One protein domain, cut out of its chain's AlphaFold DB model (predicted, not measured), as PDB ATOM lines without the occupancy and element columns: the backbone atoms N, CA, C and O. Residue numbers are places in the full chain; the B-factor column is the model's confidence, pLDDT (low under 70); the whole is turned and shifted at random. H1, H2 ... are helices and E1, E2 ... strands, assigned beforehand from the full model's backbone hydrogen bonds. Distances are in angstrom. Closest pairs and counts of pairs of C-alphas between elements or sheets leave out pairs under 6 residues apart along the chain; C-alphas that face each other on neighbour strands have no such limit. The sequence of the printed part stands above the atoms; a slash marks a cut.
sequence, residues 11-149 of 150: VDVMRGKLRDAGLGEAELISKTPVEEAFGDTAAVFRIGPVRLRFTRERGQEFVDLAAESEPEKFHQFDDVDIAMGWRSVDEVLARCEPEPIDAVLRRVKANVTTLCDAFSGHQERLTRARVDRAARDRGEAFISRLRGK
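What this domain is: This is residues 11 to 149 of the 150 residues of an uncharacterized protein of Gammaproteobacteria bacterium (UniProt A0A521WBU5). A strongly twisted sheet of four strands has H1 and H4 over one face, while the long helix H6 slants away from near the end of edge strand E4, making a V with the sheet. H2 packs between E4 and H6, H3 packs farther along H6, and H5 makes a corner with the start of H6. The printed part has 139 residues, with six named helices and four named strands in the order H1 E1 E2 E3 E4 H2 H3 H4 H5 H6; the sheet runs E1 E2 E3 E4, antiparallel throughout, and the class is mixed, helices and strands. The whole is compact, with a radius of gyration of the C-alphas of 15.2 A, and spans 43 by 41 by 26 A.

How they stand to each other: H1, residues 11 to 20, is on the sheet of E1 (27 to 31), E2 (41 to 47), E3 (50 to 57) and E4 (60 to 67), at a height of 7.8 A over the sheet. The strands form a meander, each the antiparallel neighbour of the one before, and each successive pair is a hairpin. Within hydrogen-bond range are N 29 and O 44, 2.8 A, between E1 and E2; N 45 and O 52, 2.8 A, between E2 and E3; and N 53 and O 64, 2.9 A, between E3 and E4. Residues 64 to 65 of E4 also pair, antiparallel, with residues 75 to 76. H2, residues 77 to 83, is on the sheet but over none of its strands; the closest C-alphas of H2 and E4, those of Phe 77 and Asp 64, are 5.3 A apart. H3, residues 89 to 93, is not on the sheet. H4, residues 101 to 110, is on the same face as H1, and the two only just touch, with 3 pairs of C-alphas within 8 A, the closest being Lys 17 and Asp 102, 6.9 A. H5, residues 112 to 118, is on the sheet too, and H1, H4 and H5 on one face make two layers with it, helices over strands. H6, residues 124 to 148, only grazes the sheet, with residues 124 to 128. Its residues 127 to 138 touch H2, about perpendicular at 78 degrees, the closest C-alphas being Ala 83 and Val 131, 5.0 A. Its residues 134 to 142 touch H3, closest at the C-alphas of Val 89 and Arg 138, 5.7 A. H5 and H6 touch only at the corner, and only just, with 3 pairs of C-alphas within 8 A; the closest are Ala 118 and Glu 124, 5.6 A. H1 and H6 are apart. In H1, H2, H3, H4, H5 and H6 every O i to N i+4 pair is within hydrogen-bond range.

Where its parts are: H1 begins at C-alpha 11, (139.200, 16.791, 36.192). E2 is 20.0 A long, E3 22.0 A and E4 23.7 A. H6 is 35.8 A long and ends at C-alpha 148, (144.087, 20.771, -4.456).

The domain as a whole: The C-alphas farthest apart, Glu 25 and Gly 148, are 45.5 A apart. The printed part has no cut, and no link is long. The mean pLDDT of the printed part is 90.5; residues 33 to 40 and residue 149 are under 70.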
ATOM      1  N   VAL A  11     138.199  17.474  35.366       88.88
ATOM      2  CA  VAL A  11     139.200  16.791  36.192       88.88
ATOM      3  C   VAL A  11     138.758  15.382  36.581       88.88
ATOM      4  O   VAL A  11     139.556  14.456  36.464       88.88
ATOM      5  N   ASP A  12     137.517  15.200  37.034       89.75
ATOM      6  CA  ASP A  12     137.007  13.892  37.465       89.75
ATOM      7  C   ASP A  12     136.876  12.933  36.279       89.75
ATOM      8  O   ASP A  12     137.291  11.775  36.369       89.75
ATOM      9  N   VAL A  13     136.388  13.441  35.140       90.75
ATOM     10  CA  VAL A  13     136.286  12.669  33.892       90.75
ATOM     11  C   VAL A  13     137.674  12.222  33.429       90.75
ATOM     12  O   VAL A  13     137.895  11.033  33.194       90.75
ATOM     13  N   MET A  14     138.629  13.151  33.339       93.19
ATOM     14  CA  MET A  14     139.981  12.849  32.862       93.19
ATOM     15  C   MET A  14     140.745  11.952  33.835       93.19
ATOM     16  O   MET A  14     141.463  11.056  33.402       93.19
ATOM     17  N   ARG A  15     140.533  12.101  35.147       94.50
ATOM     18  CA  ARG A  15     141.096  11.192  36.154       94.50
ATOM     19  C   ARG A  15     140.551   9.768  36.012       94.50
ATOM     20  O   ARG A  15     141.301   8.816  36.217       94.50
ATOM     21  N   GLY A  16     139.269   9.612  35.678       95.31
ATOM     22  CA  GLY A  16     138.680   8.318  35.320       95.31
ATOM     23  C   GLY A  16     139.382   7.703  34.111       95.31
ATOM     24  O   GLY A  16     139.986   6.642  34.226       95.31
ATOM     25  N   LYS A  17     139.425   8.441  32.997       95.62
ATOM     26  CA  LYS A  17     140.048   7.994  31.738       95.62
ATOM     27  C   LYS A  17     141.534   7.648  31.878       95.62
ATOM     28  O   LYS A  17     141.982   6.632  31.355       95.62
ATOM     29  N   LEU A  18     142.304   8.453  32.613       96.69
ATOM     30  CA  LEU A  18     143.715   8.175  32.908       96.69
ATOM     31  C   LEU A  18     143.875   6.860  33.675       96.69
ATOM     32  O   LEU A  18     144.732   6.049  33.334       96.69
ATOM     33  N   ARG A  19     143.035   6.617  34.685       96.50
ATOM     34  CA  ARG A  19     143.048   5.365  35.450       96.50
ATOM     35  C   ARG A  19     142.726   4.165  34.566       96.50
ATOM     36  O   ARG A  19     143.474   3.192  34.600       96.50
ATOM     37  N   ASP A  20     141.678   4.268  33.757       96.50
ATOM     38  CA  ASP A  20     141.234   3.200  32.855       96.50
ATOM     39  C   ASP A  20     142.292   2.884  31.786       96.50
ATOM     40  O   ASP A  20     142.466   1.734  31.389       96.50
ATOM     41  N   ALA A  21     143.072   3.889  31.376       95.88
ATOM     42  CA  ALA A  21     144.211   3.731  30.477       95.88
ATOM     43  C   ALA A  21     145.499   3.223  31.163       95.88
ATOM     44  O   ALA A  21     146.529   3.095  30.503       95.88
ATOM     45  N   GLY A  22     145.492   2.949  32.474       96.25
ATOM     46  CA  GLY A  22     146.686   2.517  33.215       96.25
ATOM     47  C   GLY A  22     147.707   3.634  33.475       96.25
ATOM     48  O   GLY A  22     148.898   3.359  33.640       96.25
ATOM     49  N   LEU A  23     147.249   4.886  33.486       96.12
ATOM     50  CA  LEU A  23     147.989   6.118  33.792       96.12
ATOM     51  C   LEU A  23     147.467   6.763  35.093       96.12
ATOM     52  O   LEU A  23     147.530   7.976  35.267       96.12
ATOM     53  N   GLY A  24     146.914   5.961  36.012       93.25
ATOM     54  CA  GLY A  24     146.282   6.445  37.250       93.25
ATOM     55  C   GLY A  24     147.234   7.127  38.240       93.25
ATOM     56  O   GLY A  24     146.782   7.791  39.166       93.25
ATOM     57  N   GLU A  25     148.536   6.981  38.024       92.94
ATOM     58  CA  GLU A  25     149.621   7.644  38.751       92.94
ATOM     59  C   GLU A  25     149.911   9.074  38.252       92.94
ATOM     60  O   GLU A  25     150.751   9.770  38.817       92.94
ATOM     61  N   ALA A  26     149.178   9.546  37.236       96.06
ATOM     62  CA  ALA A  26     149.242  10.925  36.776       96.06
ATOM     63  C   ALA A  26     148.752  11.916  37.850       96.06
ATOM     64  O   ALA A  26     147.625  11.831  38.345       96.06
ATOM     65  N   GLU A  27     149.580  12.905  38.169       96.38
ATOM     66  CA  GLU A  27     149.293  13.907  39.195       96.38
ATOM     67  C   GLU A  27     148.607  15.131  38.590       96.38
ATOM     68  O   GLU A  27     149.087  15.685  37.607       96.38
ATOM     69  N   LEU A  28     147.506  15.599  39.183       94.94
ATOM     70  CA  LEU A  28     146.880  16.858  38.774       94.94
ATOM     71  C   LEU A  28     147.750  18.046  39.212       94.94
ATOM     72  O   LEU A  28     147.924  18.259  40.408       94.94
ATOM     73  N   ILE A  29     148.217  18.851  38.257       93.25
ATOM     74  CA  ILE A  29     149.061  20.030  38.511       93.25
ATOM     75  C   ILE A  29     148.253  21.326  38.464       93.25
ATOM     76  O   ILE A  29     148.473  22.228  39.270       93.25
ATOM     77  N   SER A  30     147.311  21.445  37.528       87.62
ATOM     78  CA  SER A  30     146.462  22.632  37.428       87.62
ATOM     79  C   SER A  30     145.115  22.331  36.781       87.62
ATOM     80  O   SER A  30     144.924  21.320  36.103       87.62
ATOM     81  N   LYS A  31     144.157  23.227  37.017       85.62
ATOM     82  CA  LYS A  31     142.853  23.243  36.356       85.62
ATOM     83  C   LYS A  31     142.425  24.686  36.116       85.62
ATOM     84  O   LYS A  31     142.611  25.521  37.003       85.62
ATOM     85  N   THR A  32     141.828  24.961  34.967       75.94
ATOM     86  CA  THR A  32     141.152  26.240  34.724       75.94
ATOM     87  C   THR A  32     139.717  26.133  35.252       75.94
ATOM     88  O   THR A  32     139.054  25.127  34.973       75.94
ATOM     89  N   PRO A  33     139.233  27.092  36.064       58.06
ATOM     90  CA  PRO A  33     137.847  27.089  36.519       58.06
ATOM     91  C   PRO A  33     136.876  27.191  35.335       58.06
ATOM     92  O   PRO A  33     137.180  27.797  34.314       58.06
ATOM     93  N   VAL A  34     135.713  26.555  35.482       54.16
ATOM     94  CA  VAL A  34     134.647  26.549  34.476       54.16
ATOM     95  C   VAL A  34     134.004  27.936  34.455       54.16
ATOM     96  O   VAL A  34     133.224  28.250  35.348       54.16
ATOM     97  N   GLU A  35     134.312  28.775  33.465       51.19
ATOM     98  CA  GLU A  35     133.439  29.908  33.150       51.19
ATOM     99  C   GLU A  35     132.307  29.395  32.255       51.19
ATOM    100  O   GLU A  35     132.514  29.025  31.098       51.19
ATOM    101  N   GLU A  36     131.102  29.338  32.824       48.38
ATOM    102  CA  GLU A  36     129.888  28.722  32.265       48.38
ATOM    103  C   GLU A  36     129.434  29.294  30.902       48.38
ATOM    104  O   GLU A  36     128.479  28.788  30.319       48.38
ATOM    105  N   ALA A  37     130.115  30.309  30.358       44.31
ATOM    106  CA  ALA A  37     129.723  31.001  29.131       44.31
ATOM    107  C   ALA A  37     130.602  30.718  27.893       44.31
ATOM    108  O   ALA A  37     130.113  30.916  26.783       44.31
ATOM    109  N   PHE A  38     131.854  30.246  28.032       49.50
ATOM    110  CA  PHE A  38     132.785  30.137  26.884       49.50
ATOM    111  C   PHE A  38     133.606  28.840  26.776       49.50
ATOM    112  O   PHE A  38     134.463  28.731  25.909       49.50
ATOM    113  N   GLY A  39     133.273  27.808  27.552       50.47
ATOM    114  CA  GLY A  39     133.477  26.413  27.133       50.47
ATOM    115  C   GLY A  39     134.888  25.821  27.217       50.47
ATOM    116  O   GLY A  39     134.985  24.596  27.214       50.47
ATOM    117  N   ASP A  40     135.947  26.614  27.379       59.16
ATOM    118  CA  ASP A  40     137.315  26.086  27.423       59.16
ATOM    119  C   ASP A  40     137.715  25.714  28.852       59.16
ATOM    120  O   ASP A  40     138.248  26.498  29.638       59.16
ATOM    121  N   THR A  41     137.438  24.461  29.201       76.88
ATOM    122  CA  THR A  41     137.941  23.863  30.440       76.88
ATOM    123  C   THR A  41     139.233  23.122  30.141       76.88
ATOM    124  O   THR A  41     139.295  22.330  29.200       76.88
ATOM    125  N   ALA A  42     140.266  23.380  30.945       86.69
ATOM    126  CA  ALA A  42     141.542  22.691  30.840       86.69
ATOM    127  C   ALA A  42     141.921  22.030  32.167       86.69
ATOM    128  O   ALA A  42     141.752  22.613  33.241       86.69
ATOM    129  N   ALA A  43     142.455  20.816  32.089       92.19
ATOM    130  CA  ALA A  43     143.044  20.106  33.215       92.19
ATOM    131  C   ALA A  43     144.441  19.627  32.821       92.19
ATOM    132  O   ALA A  43     144.602  18.957  31.803       92.19
ATOM    133  N   VAL A  44     145.449  19.969  33.621       94.88
ATOM    134  CA  VAL A  44     146.837  19.578  33.365       94.88
ATOM    135  C   VAL A  44     147.258  18.530  34.376       94.88
ATOM    136  O   VAL A  44     147.245  18.776  35.584       94.88
ATOM    137  N   PHE A  45     147.664  17.372  33.868       96.62
ATOM    138  CA  PHE A  45     148.232  16.281  34.645       96.62
ATOM    139  C   PHE A  45     149.718  16.113  34.319       96.62
ATOM    140  O   PHE A  45     150.168  16.491  33.241       96.62
ATOM    141  N   ARG A  46     150.485  15.534  35.237       96.69
ATOM    142  CA  ARG A  46     151.906  15.220  35.067       96.69
ATOM    143  C   ARG A  46     152.142  13.722  35.161       96.69
ATOM    144  O   ARG A  46     151.614  13.075  36.060       96.69
ATOM    145  N   ILE A  47     152.982  13.203  34.267       95.25
ATOM    146  CA  ILE A  47     153.511  11.836  34.285       95.25
ATOM    147  C   ILE A  47     155.018  11.926  34.036       95.25
ATOM    148  O   ILE A  47     155.452  12.198  32.918       95.25
ATOM    149  N   GLY A  48     155.820  11.741  35.088       93.19
ATOM    150  CA  GLY A  48     157.265  11.979  35.016       93.19
ATOM    151  C   GLY A  48     157.576  13.401  34.510       93.19
ATOM    152  O   GLY A  48     156.958  14.345  35.002       93.19
ATOM    153  N   PRO A  49     158.471  13.570  33.516       94.69
ATOM    154  CA  PRO A  49     158.828  14.873  32.946       94.69
ATOM    155  C   PRO A  49     157.815  15.389  31.902       94.69
ATOM    156  O   PRO A  49     158.070  16.404  31.256       94.69
ATOM    157  N   VAL A  50     156.688  14.697  31.698       96.56
ATOM    158  CA  VAL A  50     155.679  15.035  30.683       96.56
ATOM    159  C   VAL A  50     154.443  15.633  31.346       96.56
ATOM    160  O   VAL A  50     153.902  15.089  32.312       96.56
ATOM    161  N   ARG A  51     153.949  16.736  30.787       96.75
ATOM    162  CA  ARG A  51     152.659  17.338  31.131       96.75
ATOM    163  C   ARG A  51     151.633  17.010  30.058       96.75
ATOM    164  O   ARG A  51     151.912  17.179  28.878       96.75
ATOM    165  N   LEU A  52     150.449  16.589  30.482       97.19
ATOM    166  CA  LEU A  52     149.298  16.293  29.641       97.19
ATOM    167  C   LEU A  52     148.232  17.345  29.923       97.19
ATOM    168  O   LEU A  52     147.671  17.372  31.019       97.19
ATOM    169  N   ARG A  53     147.954  18.213  28.954       95.38
ATOM    170  CA  ARG A  53     146.852  19.174  29.033       95.38
ATOM    171  C   ARG A  53     145.654  18.607  28.299       95.38
ATOM    172  O   ARG A  53     145.693  18.474  27.084       95.38
ATOM    173  N   PHE A  54     144.596  18.322  29.042       94.06
ATOM    174  CA  PHE A  54     143.300  17.978  28.482       94.06
ATOM    175  C   PHE A  54     142.489  19.244  28.294       94.06
ATOM    176  O   PHE A  54     142.321  19.992  29.259       94.06
ATOM    177  N   THR A  55     141.971  19.462  27.091       90.62
ATOM    178  CA  THR A  55     140.985  20.509  26.810       90.62
ATOM    179  C   THR A  55     139.693  19.876  26.322       90.62
ATOM    180  O   THR A  55     139.688  18.784  25.746       90.62
ATOM    181  N   ARG A  56     138.574  20.549  26.588       87.00
ATOM    182  CA  ARG A  56     137.298  20.234  25.952       87.00
ATOM    183  C   ARG A  56     136.836  21.450  25.169       87.00
ATOM    184  O   ARG A  56     136.476  22.446  25.776       87.00
ATOM    185  N   GLU A  57     136.794  21.331  23.851       82.81
ATOM    186  CA  GLU A  57     136.413  22.409  22.940       82.81
ATOM    187  C   GLU A  57     135.197  21.952  22.132       82.81
ATOM    188  O   GLU A  57     135.234  20.927  21.452       82.81
ATOM    189  N   ARG A  58     134.073  22.675  22.235       80.31
ATOM    190  CA  ARG A  58     132.813  22.357  21.521       80.31
ATOM    191  C   ARG A  58     132.350  20.894  21.676       80.31
ATOM    192  O   ARG A  58     131.779  20.312  20.759       80.31
ATOM    193  N   GLY A  59     132.592  20.303  22.847       79.12
ATOM    194  CA  GLY A  59     132.232  18.915  23.157       79.12
ATOM    195  C   GLY A  59     133.241  17.861  22.690       79.12
ATOM    196  O   GLY A  59     133.044  16.685  22.981       79.12
ATOM    197  N   GLN A  60     134.323  18.261  22.020       85.56
ATOM    198  CA  GLN A  60     135.427  17.385  21.632       85.56
ATOM    199  C   GLN A  60     136.562  17.481  22.650       85.56
ATOM    200  O   GLN A  60     136.817  18.546  23.207       85.56
ATOM    201  N   GLU A  61     137.210  16.353  22.930       89.69
ATOM    202  CA  GLU A  61     138.267  16.240  23.936       89.69
ATOM    203  C   GLU A  61     139.618  16.102  23.243       89.69
ATOM    204  O   GLU A  61     139.781  15.257  22.362       89.69
ATOM    205  N   PHE A  62     140.589  16.901  23.672       91.69
ATOM    206  CA  PHE A  62     141.939  16.896  23.124       91.69
ATOM    207  C   PHE A  62     142.958  16.682  24.233       91.69
ATOM    208  O   PHE A  62     142.686  16.934  25.410       91.69
ATOM    209  N   VAL A  63     144.142  16.216  23.846       95.12
ATOM    210  CA  VAL A  63     145.309  16.178  24.722       95.12
ATOM    211  C   VAL A  63     146.508  16.772  24.010       95.12
ATOM    212  O   VAL A  63     146.847  16.381  22.891       95.12
ATOM    213  N   ASP A  64     147.162  17.688  24.706       95.50
ATOM    214  CA  ASP A  64     148.431  18.264  24.304       95.50
ATOM    215  C   ASP A  64     149.525  17.859  25.287       95.50
ATOM    216  O   ASP A  64     149.266  17.646  26.478       95.50
ATOM    217  N   LEU A  65     150.760  17.804  24.798       96.88
ATOM    218  CA  LEU A  65     151.934  17.456  25.585       96.88
ATOM    219  C   LEU A  65     152.888  18.641  25.723       96.88
ATOM    220  O   LEU A  65     153.110  19.382  24.768       96.88
ATOM    221  N   ALA A  66     153.483  18.787  26.901       95.69
ATOM    222  CA  ALA A  66     154.588  19.709  27.147       95.69
ATOM    223  C   ALA A  66     155.677  19.030  27.982       95.69
ATOM    224  O   ALA A  66     155.391  18.135  28.784       95.69
ATOM    225  N   ALA A  67     156.918  19.489  27.824       95.38
ATOM    226  CA  ALA A  67     157.998  19.139  28.739       95.38
ATOM    227  C   ALA A  67     157.792  19.851  30.081       95.38
ATOM    228  O   ALA A  67     157.317  20.987  30.132       95.38
ATOM    229  N   GLU A  68     158.216  19.235  31.182       92.81
ATOM    230  CA  GLU A  68     158.224  19.903  32.485       92.81
ATOM    231  C   GLU A  68     159.172  21.114  32.517       92.81
ATOM    232  O   GLU A  68     158.897  22.077  33.231       92.81
ATOM    233  N   SER A  69     160.232  21.102  31.699       91.38
ATOM    234  CA  SER A  69     161.175  22.216  31.535       91.38
ATOM    235  C   SER A  69     160.623  23.398  30.729       91.38
ATOM    236  O   SER A  69     161.146  24.501  30.858       91.38
ATOM    237  N   GLU A  70     159.577  23.196  29.921       90.88
ATOM    238  CA  GLU A  70     158.907  24.247  29.136       90.88
ATOM    239  C   GLU A  70     157.380  24.169  29.333       90.88
ATOM    240  O   GLU A  70     156.629  23.873  28.401       90.88
ATOM    241  N   PRO A  71     156.887  24.435  30.557       89.38
ATOM    242  CA  PRO A  71     155.514  24.129  30.959       89.38
ATOM    243  C   PRO A  71     154.432  24.960  30.257       89.38
ATOM    244  O   PRO A  71     153.249  24.664  30.409       89.38
ATOM    245  N   GLU A  72     154.823  26.003  29.528       87.88
ATOM    246  CA  GLU A  72     153.928  26.895  28.785       87.88
ATOM    247  C   GLU A  72     153.786  26.491  27.309       87.88
ATOM    248  O   GLU A  72     152.873  26.959  26.627       87.88
ATOM    249  N   LYS A  73     154.655  25.601  26.802       91.50
ATOM    250  CA  LYS A  73     154.700  25.230  25.385       91.50
ATOM    251  C   LYS A  73     154.074  23.855  25.149       91.50
ATOM    252  O   LYS A  73     154.747  22.829  25.136       91.50
ATOM    253  N   PHE A  74     152.760  23.858  24.955       94.69
ATOM    254  CA  PHE A  74     151.995  22.659  24.627       94.69
ATOM    255  C   PHE A  74     151.972  22.386  23.123       94.69
ATOM    256  O   PHE A  74     151.791  23.295  22.314       94.69
ATOM    257  N   HIS A  75     152.108  21.112  22.773       95.69
ATOM    258  CA  HIS A  75     152.068  20.603  21.411       95.69
ATOM    259  C   HIS A  75     150.926  19.603  21.255       95.69
ATOM    260  O   HIS A  75     150.737  18.749  22.123       95.69
ATOM    261  N   GLN A  76     150.209  19.669  20.134       95.25
ATOM    262  CA  GLN A  76     149.153  18.703  19.849       95.25
ATOM    263  C   GLN A  76     149.735  17.295  19.760       95.25
ATOM    264  O   GLN A  76     150.792  17.085  19.160       95.25
ATOM    265  N   PHE A  77     149.027  16.316  20.321       95.81
ATOM    266  CA  PHE A  77     149.501  14.933  20.326       95.81
ATOM    267  C   PHE A  77     149.757  14.375  18.916       95.81
ATOM    268  O   PHE A  77     150.682  13.595  18.729       95.81
ATOM    269  N   ASP A  78     149.006  14.817  17.905       95.62
ATOM    270  CA  ASP A  78     149.255  14.449  16.505       95.62
ATOM    271  C   ASP A  78     150.652  14.866  16.015       95.62
ATOM    272  O   ASP A  78     151.310  14.094  15.319       95.62
ATOM    273  N   ASP A  79     151.129  16.056  16.394       97.44
ATOM    274  CA  ASP A  79     152.469  16.525  16.021       97.44
ATOM    275  C   ASP A  79     153.552  15.714  16.736       97.44
ATOM    276  O   ASP A  79     154.616  15.459  16.172       97.44
ATOM    277  N   VAL A  80     153.266  15.267  17.963       97.25
ATOM    278  CA  VAL A  80     154.136  14.345  18.696       97.25
ATOM    279  C   VAL A  80     154.163  12.982  18.011       97.25
ATOM    280  O   VAL A  80     155.246  12.481  17.733       97.25
ATOM    281  N   ASP A  81     153.014  12.413  17.644       95.94
ATOM    282  CA  ASP A  81     152.943  11.130  16.934       95.94
ATOM    283  C   ASP A  81     153.746  11.155  15.626       95.94
ATOM    284  O   ASP A  81     154.451  10.191  15.315       95.94
ATOM    285  N   ILE A  82     153.686  12.268  14.889       97.50
ATOM    286  CA  ILE A  82     154.480  12.469  13.672       97.50
ATOM    287  C   ILE A  82     155.971  12.601  14.000       97.50
ATOM    288  O   ILE A  82     156.800  11.921  13.395       97.50
ATOM    289  N   ALA A  83     156.335  13.435  14.975       97.44
ATOM    290  CA  ALA A  83     157.730  13.651  15.365       97.44
ATOM    291  C   ALA A  83     158.416  12.390  15.910       97.44
ATOM    292  O   ALA A  83     159.632  12.231  15.758       97.44
ATOM    293  N   MET A  84     157.639  11.501  16.528       96.44
ATOM    294  CA  MET A  84     158.092  10.209  17.038       96.44
ATOM    295  C   MET A  84     158.062   9.103  15.973       96.44
ATOM    296  O   MET A  84     158.543   7.999  16.228       96.44
ATOM    297  N   GLY A  85     157.540   9.387  14.775       95.56
ATOM    298  CA  GLY A  85     157.444   8.425  13.677       95.56
ATOM    299  C   GLY A  85     156.398   7.331  13.899       95.56
ATOM    300  O   GLY A  85     156.479   6.281  13.268       95.56
ATOM    301  N   TRP A  86     155.434   7.544  14.797       95.50
ATOM    302  CA  TRP A  86     154.358   6.585  15.077       95.50
ATOM    303  C   TRP A  86     153.200   6.702  14.093       95.50
ATOM    304  O   TRP A  86     152.484   5.725  13.873       95.50
ATOM    305  N   ARG A  87     153.008   7.892  13.519       95.00
ATOM    306  CA  ARG A  87     152.073   8.138  12.421       95.00
ATOM    307  C   ARG A  87     152.695   9.076  11.402       95.00
ATOM    308  O   ARG A  87     153.475   9.959  11.735       95.00
ATOM    309  N   SER A  88     152.319   8.897  10.151       96.19
ATOM    310  CA  SER A  88     152.620   9.827   9.071       96.19
ATOM    311  C   SER A  88     151.662  11.022   9.072       96.19
ATOM    312  O   SER A  88     150.552  10.970   9.609       96.19
ATOM    313  N   VAL A  89     152.075  12.104   8.407       95.69
ATOM    314  CA  VAL A  89     151.214  13.273   8.156       95.69
ATOM    315  C   VAL A  89     149.939  12.860   7.411       95.69
ATOM    316  O   VAL A  89     148.848  13.299   7.772       95.69
ATOM    317  N   ASP A  90     150.050  11.978   6.415       94.00
ATOM    318  CA  ASP A  90     148.905  11.531   5.618       94.00
ATOM    319  C   ASP A  90     147.892  10.732   6.440       94.00
ATOM    320  O   ASP A  90     146.690  10.954   6.291       94.00
ATOM    321  N   GLU A  91     148.350   9.852   7.339       93.81
ATOM    322  CA  GLU A  91     147.475   9.102   8.253       93.81
ATOM    323  C   GLU A  91     146.726  10.024   9.217       93.81
ATOM    324  O   GLU A  91     145.532   9.828   9.451       93.81
ATOM    325  N   VAL A  92     147.399  11.051   9.750       93.00
ATOM    326  CA  VAL A  92     146.757  12.059  10.605       93.00
ATOM    327  C   VAL A  92     145.711  12.846   9.809       93.00
ATOM    328  O   VAL A  92     144.571  12.981  10.251       93.00
ATOM    329  N   LEU A  93     146.056  13.310   8.605       91.75
ATOM    330  CA  LEU A  93     145.167  14.129   7.773       91.75
ATOM    331  C   LEU A  93     144.048  13.342   7.077       91.75
ATOM    332  O   LEU A  93     143.109  13.952   6.565       91.75
ATOM    333  N   ALA A  94     144.145  12.015   6.975       91.69
ATOM    334  CA  ALA A  94     143.104  11.179   6.376       91.69
ATOM    335  C   ALA A  94     141.816  11.145   7.215       91.69
ATOM    336  O   ALA A  94     140.769  10.724   6.723       91.69
ATOM    337  N   ARG A  95     141.878  11.590   8.472       87.00
ATOM    338  CA  ARG A  95     140.757  11.551   9.406       87.00
ATOM    339  C   ARG A  95     139.876  12.780   9.265       87.00
ATOM    340  O   ARG A  95     140.359  13.904   9.192       87.00
ATOM    341  N   CYS A  96     138.567  12.551   9.260       81.62
ATOM    342  CA  CYS A  96     137.569  13.620   9.211       81.62
ATOM    343  C   CYS A  96     137.123  14.095  10.601       81.62
ATOM    344  O   CYS A  96     136.534  15.164  10.710       81.62
ATOM    345  N   GLU A  97     137.411  13.317  11.646       86.12
ATOM    346  CA  GLU A  97     137.018  13.594  13.027       86.12
ATOM    347  C   GLU A  97     138.220  13.453  13.971       86.12
ATOM    348  O   GLU A  97     139.125  12.652  13.684       86.12
ATOM    349  N   PRO A  98     138.234  14.190  15.100       86.00
ATOM    350  CA  PRO A  98     139.243  14.017  16.135       86.00
ATOM    351  C   PRO A  98     139.300  12.587  16.655       86.00
ATOM    352  O   PRO A  98     138.320  11.838  16.644       86.00
ATOM    353  N   GLU A  99     140.467  12.201  17.153       90.88
ATOM    354  CA  GLU A  99     140.603  10.905  17.790       90.88
ATOM    355  C   GLU A  99     139.851  10.828  19.110       90.88
ATOM    356  O   GLU A  99     140.009  11.725  19.934       90.88
ATOM    357  N   PRO A 100     139.110   9.733  19.374       92.44
ATOM    358  CA  PRO A 100     138.599   9.487  20.709       92.44
ATOM    359  C   PRO A 100     139.747   9.501  21.717       92.44
ATOM    360  O   PRO A 100     140.727   8.767  21.556       92.44
ATOM    361  N   ILE A 101     139.607  10.296  22.778       93.75
ATOM    362  CA  ILE A 101     140.664  10.495  23.776       93.75
ATOM    363  C   ILE A 101     141.174   9.170  24.365       93.75
ATOM    364  O   ILE A 101     142.360   9.024  24.632       93.75
ATOM    365  N   ASP A 102     140.317   8.152  24.474       94.75
ATOM    366  CA  ASP A 102     140.681   6.837  25.010       94.75
ATOM    367  C   ASP A 102     141.644   6.071  24.080       94.75
ATOM    368  O   ASP A 102     142.446   5.251  24.529       94.75
ATOM    369  N   ALA A 103     141.593   6.311  22.766       94.50
ATOM    370  CA  ALA A 103     142.577   5.775  21.826       94.50
ATOM    371  C   ALA A 103     143.916   6.518  21.939       94.50
ATOM    372  O   ALA A 103     144.970   5.878  21.943       94.50
ATOM    373  N   VAL A 104     143.869   7.840  22.134       95.75
ATOM    374  CA  VAL A 104     145.066   8.650  22.377       95.75
ATOM    375  C   VAL A 104     145.764   8.226  23.671       95.75
ATOM    376  O   VAL A 104     146.958   7.937  23.662       95.75
ATOM    377  N   LEU A 105     145.021   8.085  24.770       96.75
ATOM    378  CA  LEU A 105     145.558   7.665  26.067       96.75
ATOM    379  C   LEU A 105     146.162   6.261  26.037       96.75
ATOM    380  O   LEU A 105     147.188   6.027  26.673       96.75
ATOM    381  N   ARG A 106     145.589   5.334  25.259       96.12
ATOM    382  CA  ARG A 106     146.208   4.022  25.028       96.12
ATOM    383  C   ARG A 106     147.566   4.143  24.335       96.12
ATOM    384  O   ARG A 106     148.493   3.441  24.732       96.12
ATOM    385  N   ARG A 107     147.720   5.043  23.353       95.31
ATOM    386  CA  ARG A 107     149.032   5.306  22.728       95.31
ATOM    387  C   ARG A 107     150.003   6.002  23.671       95.31
ATOM    388  O   ARG A 107     151.165   5.606  23.705       95.31
ATOM    389  N   VAL A 108     149.537   6.966  24.467       96.44
ATOM    390  CA  VAL A 108     150.344   7.580  25.532       96.44
ATOM    391  C   VAL A 108     150.857   6.500  26.480       96.44
ATOM    392  O   VAL A 108     152.055   6.439  26.733       96.44
ATOM    393  N   LYS A 109     149.986   5.601  26.956       97.00
ATOM    394  CA  LYS A 109     150.383   4.508  27.847       97.00
ATOM    395  C   LYS A 109     151.397   3.571  27.204       97.00
ATOM    396  O   LYS A 109     152.393   3.245  27.844       97.00
ATOM    397  N   ALA A 110     151.155   3.155  25.963       96.88
ATOM    398  CA  ALA A 110     152.045   2.248  25.243       96.88
ATOM    399  C   ALA A 110     153.455   2.832  25.046       96.88
ATOM    400  O   ALA A 110     154.419   2.075  25.001       96.88
ATOM    401  N   ASN A 111     153.577   4.161  24.972       97.06
ATOM    402  CA  ASN A 111     154.833   4.858  24.698       97.06
ATOM    403  C   ASN A 111     155.323   5.727  25.865       97.06
ATOM    404  O   ASN A 111     156.184   6.581  25.666       97.06
ATOM    405  N   VAL A 112     154.793   5.543  27.080       95.94
ATOM    406  CA  VAL A 112     155.034   6.479  28.193       95.94
ATOM    407  C   VAL A 112     156.520   6.616  28.524       95.94
ATOM    408  O   VAL A 112     156.997   7.727  28.711       95.94
ATOM    409  N   THR A 113     157.279   5.518  28.505       96.25
ATOM    410  CA  THR A 113     158.732   5.545  28.727       96.25
ATOM    411  C   THR A 113     159.445   6.343  27.638       96.25
ATOM    412  O   THR A 113     160.235   7.227  27.945       96.25
ATOM    413  N   THR A 114     159.104   6.104  26.369       97.06
ATOM    414  CA  THR A 114     159.680   6.838  25.235       97.06
ATOM    415  C   THR A 114     159.341   8.326  25.292       97.06
ATOM    416  O   THR A 114     160.192   9.153  24.982       97.06
ATOM    417  N   LEU A 115     158.125   8.684  25.715       96.75
ATOM    418  CA  LEU A 115     157.740  10.077  25.946       96.75
ATOM    419  C   LEU A 115     158.560  10.695  27.083       96.75
ATOM    420  O   LEU A 115     159.088  11.790  26.916       96.75
ATOM    421  N   CYS A 116     158.723   9.997  28.209       95.94
ATOM    422  CA  CYS A 116     159.543  10.477  29.321       95.94
ATOM    423  C   CYS A 116     160.991  10.749  28.889       95.94
ATOM    424  O   CYS A 116     161.537  11.803  29.215       95.94
ATOM    425  N   ASP A 117     161.594   9.848  28.115       96.19
ATOM    426  CA  ASP A 117     162.955  10.026  27.603       96.19
ATOM    427  C   ASP A 117     163.034  11.184  26.598       96.19
ATOM    428  O   ASP A 117     163.942  12.010  26.656       96.19
ATOM    429  N   ALA A 118     162.059  11.281  25.689       95.94
ATOM    430  CA  ALA A 118     162.037  12.296  24.641       95.94
ATOM    431  C   ALA A 118     161.838  13.716  25.193       95.94
ATOM    432  O   ALA A 118     162.410  14.659  24.649       95.94
ATOM    433  N   PHE A 119     161.058  13.876  26.262       95.12
ATOM    434  CA  PHE A 119     160.743  15.164  26.890       95.12
ATOM    435  C   PHE A 119     161.637  15.486  28.100       95.12
ATOM    436  O   PHE A 119     161.304  16.366  28.894       95.12
ATOM    437  N   SER A 120     162.777  14.805  28.260       93.25
ATOM    438  CA  SER A 120     163.706  15.059  29.366       93.25
ATOM    439  C   SER A 120     165.161  15.242  28.933       93.25
ATOM    440  O   SER A 120     165.595  14.863  27.840       93.25
ATOM    441  N   GLY A 121     165.929  15.874  29.825       90.69
ATOM    442  CA  GLY A 121     167.377  16.019  29.710       90.69
ATOM    443  C   GLY A 121     167.832  16.613  28.375       90.69
ATOM    444  O   GLY A 121     167.297  17.607  27.890       90.69
ATOM    445  N   HIS A 122     168.855  16.001  27.777       89.12
ATOM    446  CA  HIS A 122     169.458  16.482  26.531       89.12
ATOM    447  C   HIS A 122     168.612  16.208  25.277       89.12
ATOM    448  O   HIS A 122     168.855  16.838  24.246       89.12
ATOM    449  N   GLN A 123     167.646  15.284  25.342       90.56
ATOM    450  CA  GLN A 123     166.800  14.929  24.196       90.56
ATOM    451  C   GLN A 123     165.659  15.927  23.992       90.56
ATOM    452  O   GLN A 123     165.259  16.156  22.854       90.56
ATOM    453  N   GLU A 124     165.195  16.576  25.062       93.44
ATOM    454  CA  GLU A 124     164.044  17.486  25.055       93.44
ATOM    455  C   GLU A 124     164.118  18.535  23.936       93.44
ATOM    456  O   GLU A 124     163.218  18.622  23.100       93.44
ATOM    457  N   ARG A 125     165.240  19.258  23.823       93.56
ATOM    458  CA  ARG A 125     165.418  20.282  22.783       93.56
ATOM    459  C   ARG A 125     165.323  19.707  21.365       93.56
ATOM    460  O   ARG A 125     164.789  20.364  20.468       93.56
ATOM    461  N   LEU A 126     165.865  18.508  21.146       94.88
ATOM    462  CA  LEU A 126     165.807  17.834  19.848       94.88
ATOM    463  C   LEU A 126     164.376  17.377  19.544       94.88
ATOM    464  O   LEU A 126     163.889  17.610  18.438       94.88
ATOM    465  N   THR A 127     163.702  16.772  20.520       95.62
ATOM    466  CA  THR A 127     162.299  16.357  20.423       95.62
ATOM    467  C   THR A 127     161.414  17.546  20.090       95.62
ATOM    468  O   THR A 127     160.685  17.502  19.103       95.62
ATOM    469  N   ARG A 128     161.547  18.661  20.813       95.00
ATOM    470  CA  ARG A 128     160.795  19.889  20.545       95.00
ATOM    471  C   ARG A 128     160.997  20.396  19.122       95.00
ATOM    472  O   ARG A 128     160.028  20.727  18.448       95.00
ATOM    473  N   ALA A 129     162.236  20.416  18.630       95.88
ATOM    474  CA  ALA A 129     162.515  20.825  17.255       95.88
ATOM    475  C   ALA A 129     161.844  19.902  16.219       95.88
ATOM    476  O   ALA A 129     161.370  20.379  15.186       95.88
ATOM    477  N   ARG A 130     161.773  18.591  16.495       97.62
ATOM    478  CA  ARG A 130     161.052  17.626  15.648       97.62
ATOM    479  C   ARG A 130     159.545  17.852  15.684       97.62
ATOM    480  O   ARG A 130     158.930  17.851  14.625       97.62
ATOM    481  N   VAL A 131     158.971  18.108  16.858       97.88
ATOM    482  CA  VAL A 131     157.539  18.411  17.019       97.88
ATOM    483  C   VAL A 131     157.170  19.723  16.324       97.88
ATOM    484  O   VAL A 131     156.213  19.765  15.559       97.88
ATOM    485  N   ASP A 132     157.978  20.776  16.480       96.94
ATOM    486  CA  ASP A 132     157.784  22.049  15.770       96.94
ATOM    487  C   ASP A 132     157.861  21.869  14.242       96.94
ATOM    488  O   ASP A 132     157.194  22.579  13.489       96.94
ATOM    489  N   ARG A 133     158.708  20.955  13.752       97.88
ATOM    490  CA  ARG A 133     158.769  20.616  12.325       97.88
ATOM    491  C   ARG A 133     157.526  19.847  11.881       97.88
ATOM    492  O   ARG A 133     156.914  20.247  10.901       97.88
ATOM    493  N   ALA A 134     157.121  18.823  12.628       98.00
ATOM    494  CA  ALA A 134     155.918  18.043  12.350       98.00
ATOM    495  C   ALA A 134     154.660  18.923  12.259       98.00
ATOM    496  O   ALA A 134     153.872  18.768  11.329       98.00
ATOM    497  N   ALA A 135     154.522  19.903  13.159       97.19
ATOM    498  CA  ALA A 135     153.429  20.872  13.129       97.19
ATOM    499  C   ALA A 135     153.407  21.709  11.841       97.19
ATOM    500  O   ALA A 135     152.341  21.923  11.256       97.19
ATOM    501  N   ARG A 136     154.579  22.156  11.366       97.31
ATOM    502  CA  ARG A 136     154.696  22.879  10.088       97.31
ATOM    503  C   ARG A 136     154.341  21.977   8.912       97.31
ATOM    504  O   ARG A 136     153.477  22.348   8.124       97.31
ATOM    505  N   ASP A 137     154.941  20.791   8.846       97.00
ATOM    506  CA  ASP A 137     154.731  19.829   7.761       97.00
ATOM    507  C   ASP A 137     153.241  19.433   7.661       97.00
ATOM    508  O   ASP A 137     152.656  19.430   6.574       97.00
ATOM    509  N   ARG A 138     152.578  19.187   8.803       96.00
ATOM    510  CA  ARG A 138     151.134  18.910   8.871       96.00
ATOM    511  C   ARG A 138     150.297  20.102   8.402       96.00
ATOM    512  O   ARG A 138     149.352  19.912   7.633       96.00
ATOM    513  N   GLY A 139     150.635  21.319   8.829       94.81
ATOM    514  CA  GLY A 139     149.951  22.544   8.404       94.81
ATOM    515  C   GLY A 139     150.070  22.807   6.899       94.81
ATOM    516  O   GLY A 139     149.073  23.109   6.238       94.81
ATOM    517  N   GLU A 140     151.264  22.633   6.329       95.62
ATOM    518  CA  GLU A 140     151.511  22.772   4.890       95.62
ATOM    519  C   GLU A 140     150.735  21.731   4.077       95.62
ATOM    520  O   GLU A 140     150.052  22.079   3.108       95.62
ATOM    521  N   ALA A 141     150.772  20.466   4.504       93.94
ATOM    522  CA  ALA A 141     150.027  19.389   3.864       93.94
ATOM    523  C   ALA A 141     148.509  19.629   3.925       93.94
ATOM    524  O   ALA A 141     147.816  19.457   2.919       93.94
ATOM    525  N   PHE A 142     147.986  20.110   5.058       92.38
ATOM    526  CA  PHE A 142     146.578  20.484   5.195       92.38
ATOM    527  C   PHE A 142     146.177  21.594   4.209       92.38
ATOM    528  O   PHE A 142     145.202  21.439   3.467       92.38
ATOM    529  N   ILE A 143     146.953  22.681   4.132       93.06
ATOM    530  CA  ILE A 143     146.707  23.792   3.196       93.06
ATOM    531  C   ILE A 143     146.779  23.314   1.741       93.06
ATOM    532  O   ILE A 143     145.932  23.688   0.927       93.06
ATOM    533  N   SER A 144     147.764  22.478   1.404       91.75
ATOM    534  CA  SER A 144     147.895  21.885   0.070       91.75
ATOM    535  C   SER A 144     146.645  21.080  -0.304       91.75
ATOM    536  O   SER A 144     146.076  21.274  -1.380       91.75
ATOM    537  N   ARG A 145     146.128  20.266   0.625       88.31
ATOM    538  CA  ARG A 145     144.909  19.468   0.432       88.31
ATOM    539  C   ARG A 145     143.665  20.335   0.229       88.31
ATOM    540  O   ARG A 145     142.815  19.987  -0.586       88.31
ATOM    541  N   LEU A 146     143.561  21.469   0.924       87.88
ATOM    542  CA  LEU A 146     142.479  22.439   0.712       87.88
ATOM    543  C   LEU A 146     142.560  23.109  -0.666       87.88
ATOM    544  O   LEU A 146     141.531  23.322  -1.302       87.88
ATOM    545  N   ARG A 147     143.770  23.426  -1.143       87.88
ATOM    546  CA  ARG A 147     143.992  24.069  -2.451       87.88
ATOM    547  C   ARG A 147     143.841  23.107  -3.633       87.88
ATOM    548  O   ARG A 147     143.440  23.545  -4.707       87.88
ATOM    549  N   GLY A 148     144.166  21.827  -3.439       72.81
ATOM    550  CA  GLY A 148     144.087  20.771  -4.456       72.81
ATOM    551  C   GLY A 148     142.719  20.091  -4.587       72.81
ATOM    552  O   GLY A 148     142.500  19.383  -5.561       72.81
ATOM    553  N   LYS A 149     141.783  20.311  -3.651       56.06
ATOM    554  CA  LYS A 149     140.375  19.880  -3.762       56.06
ATOM    555  C   LYS A 149     139.557  20.836  -4.656       56.06
ATOM    556  O   LYS A 149     138.583  21.430  -4.193       56.06
TER     557      LYS A 149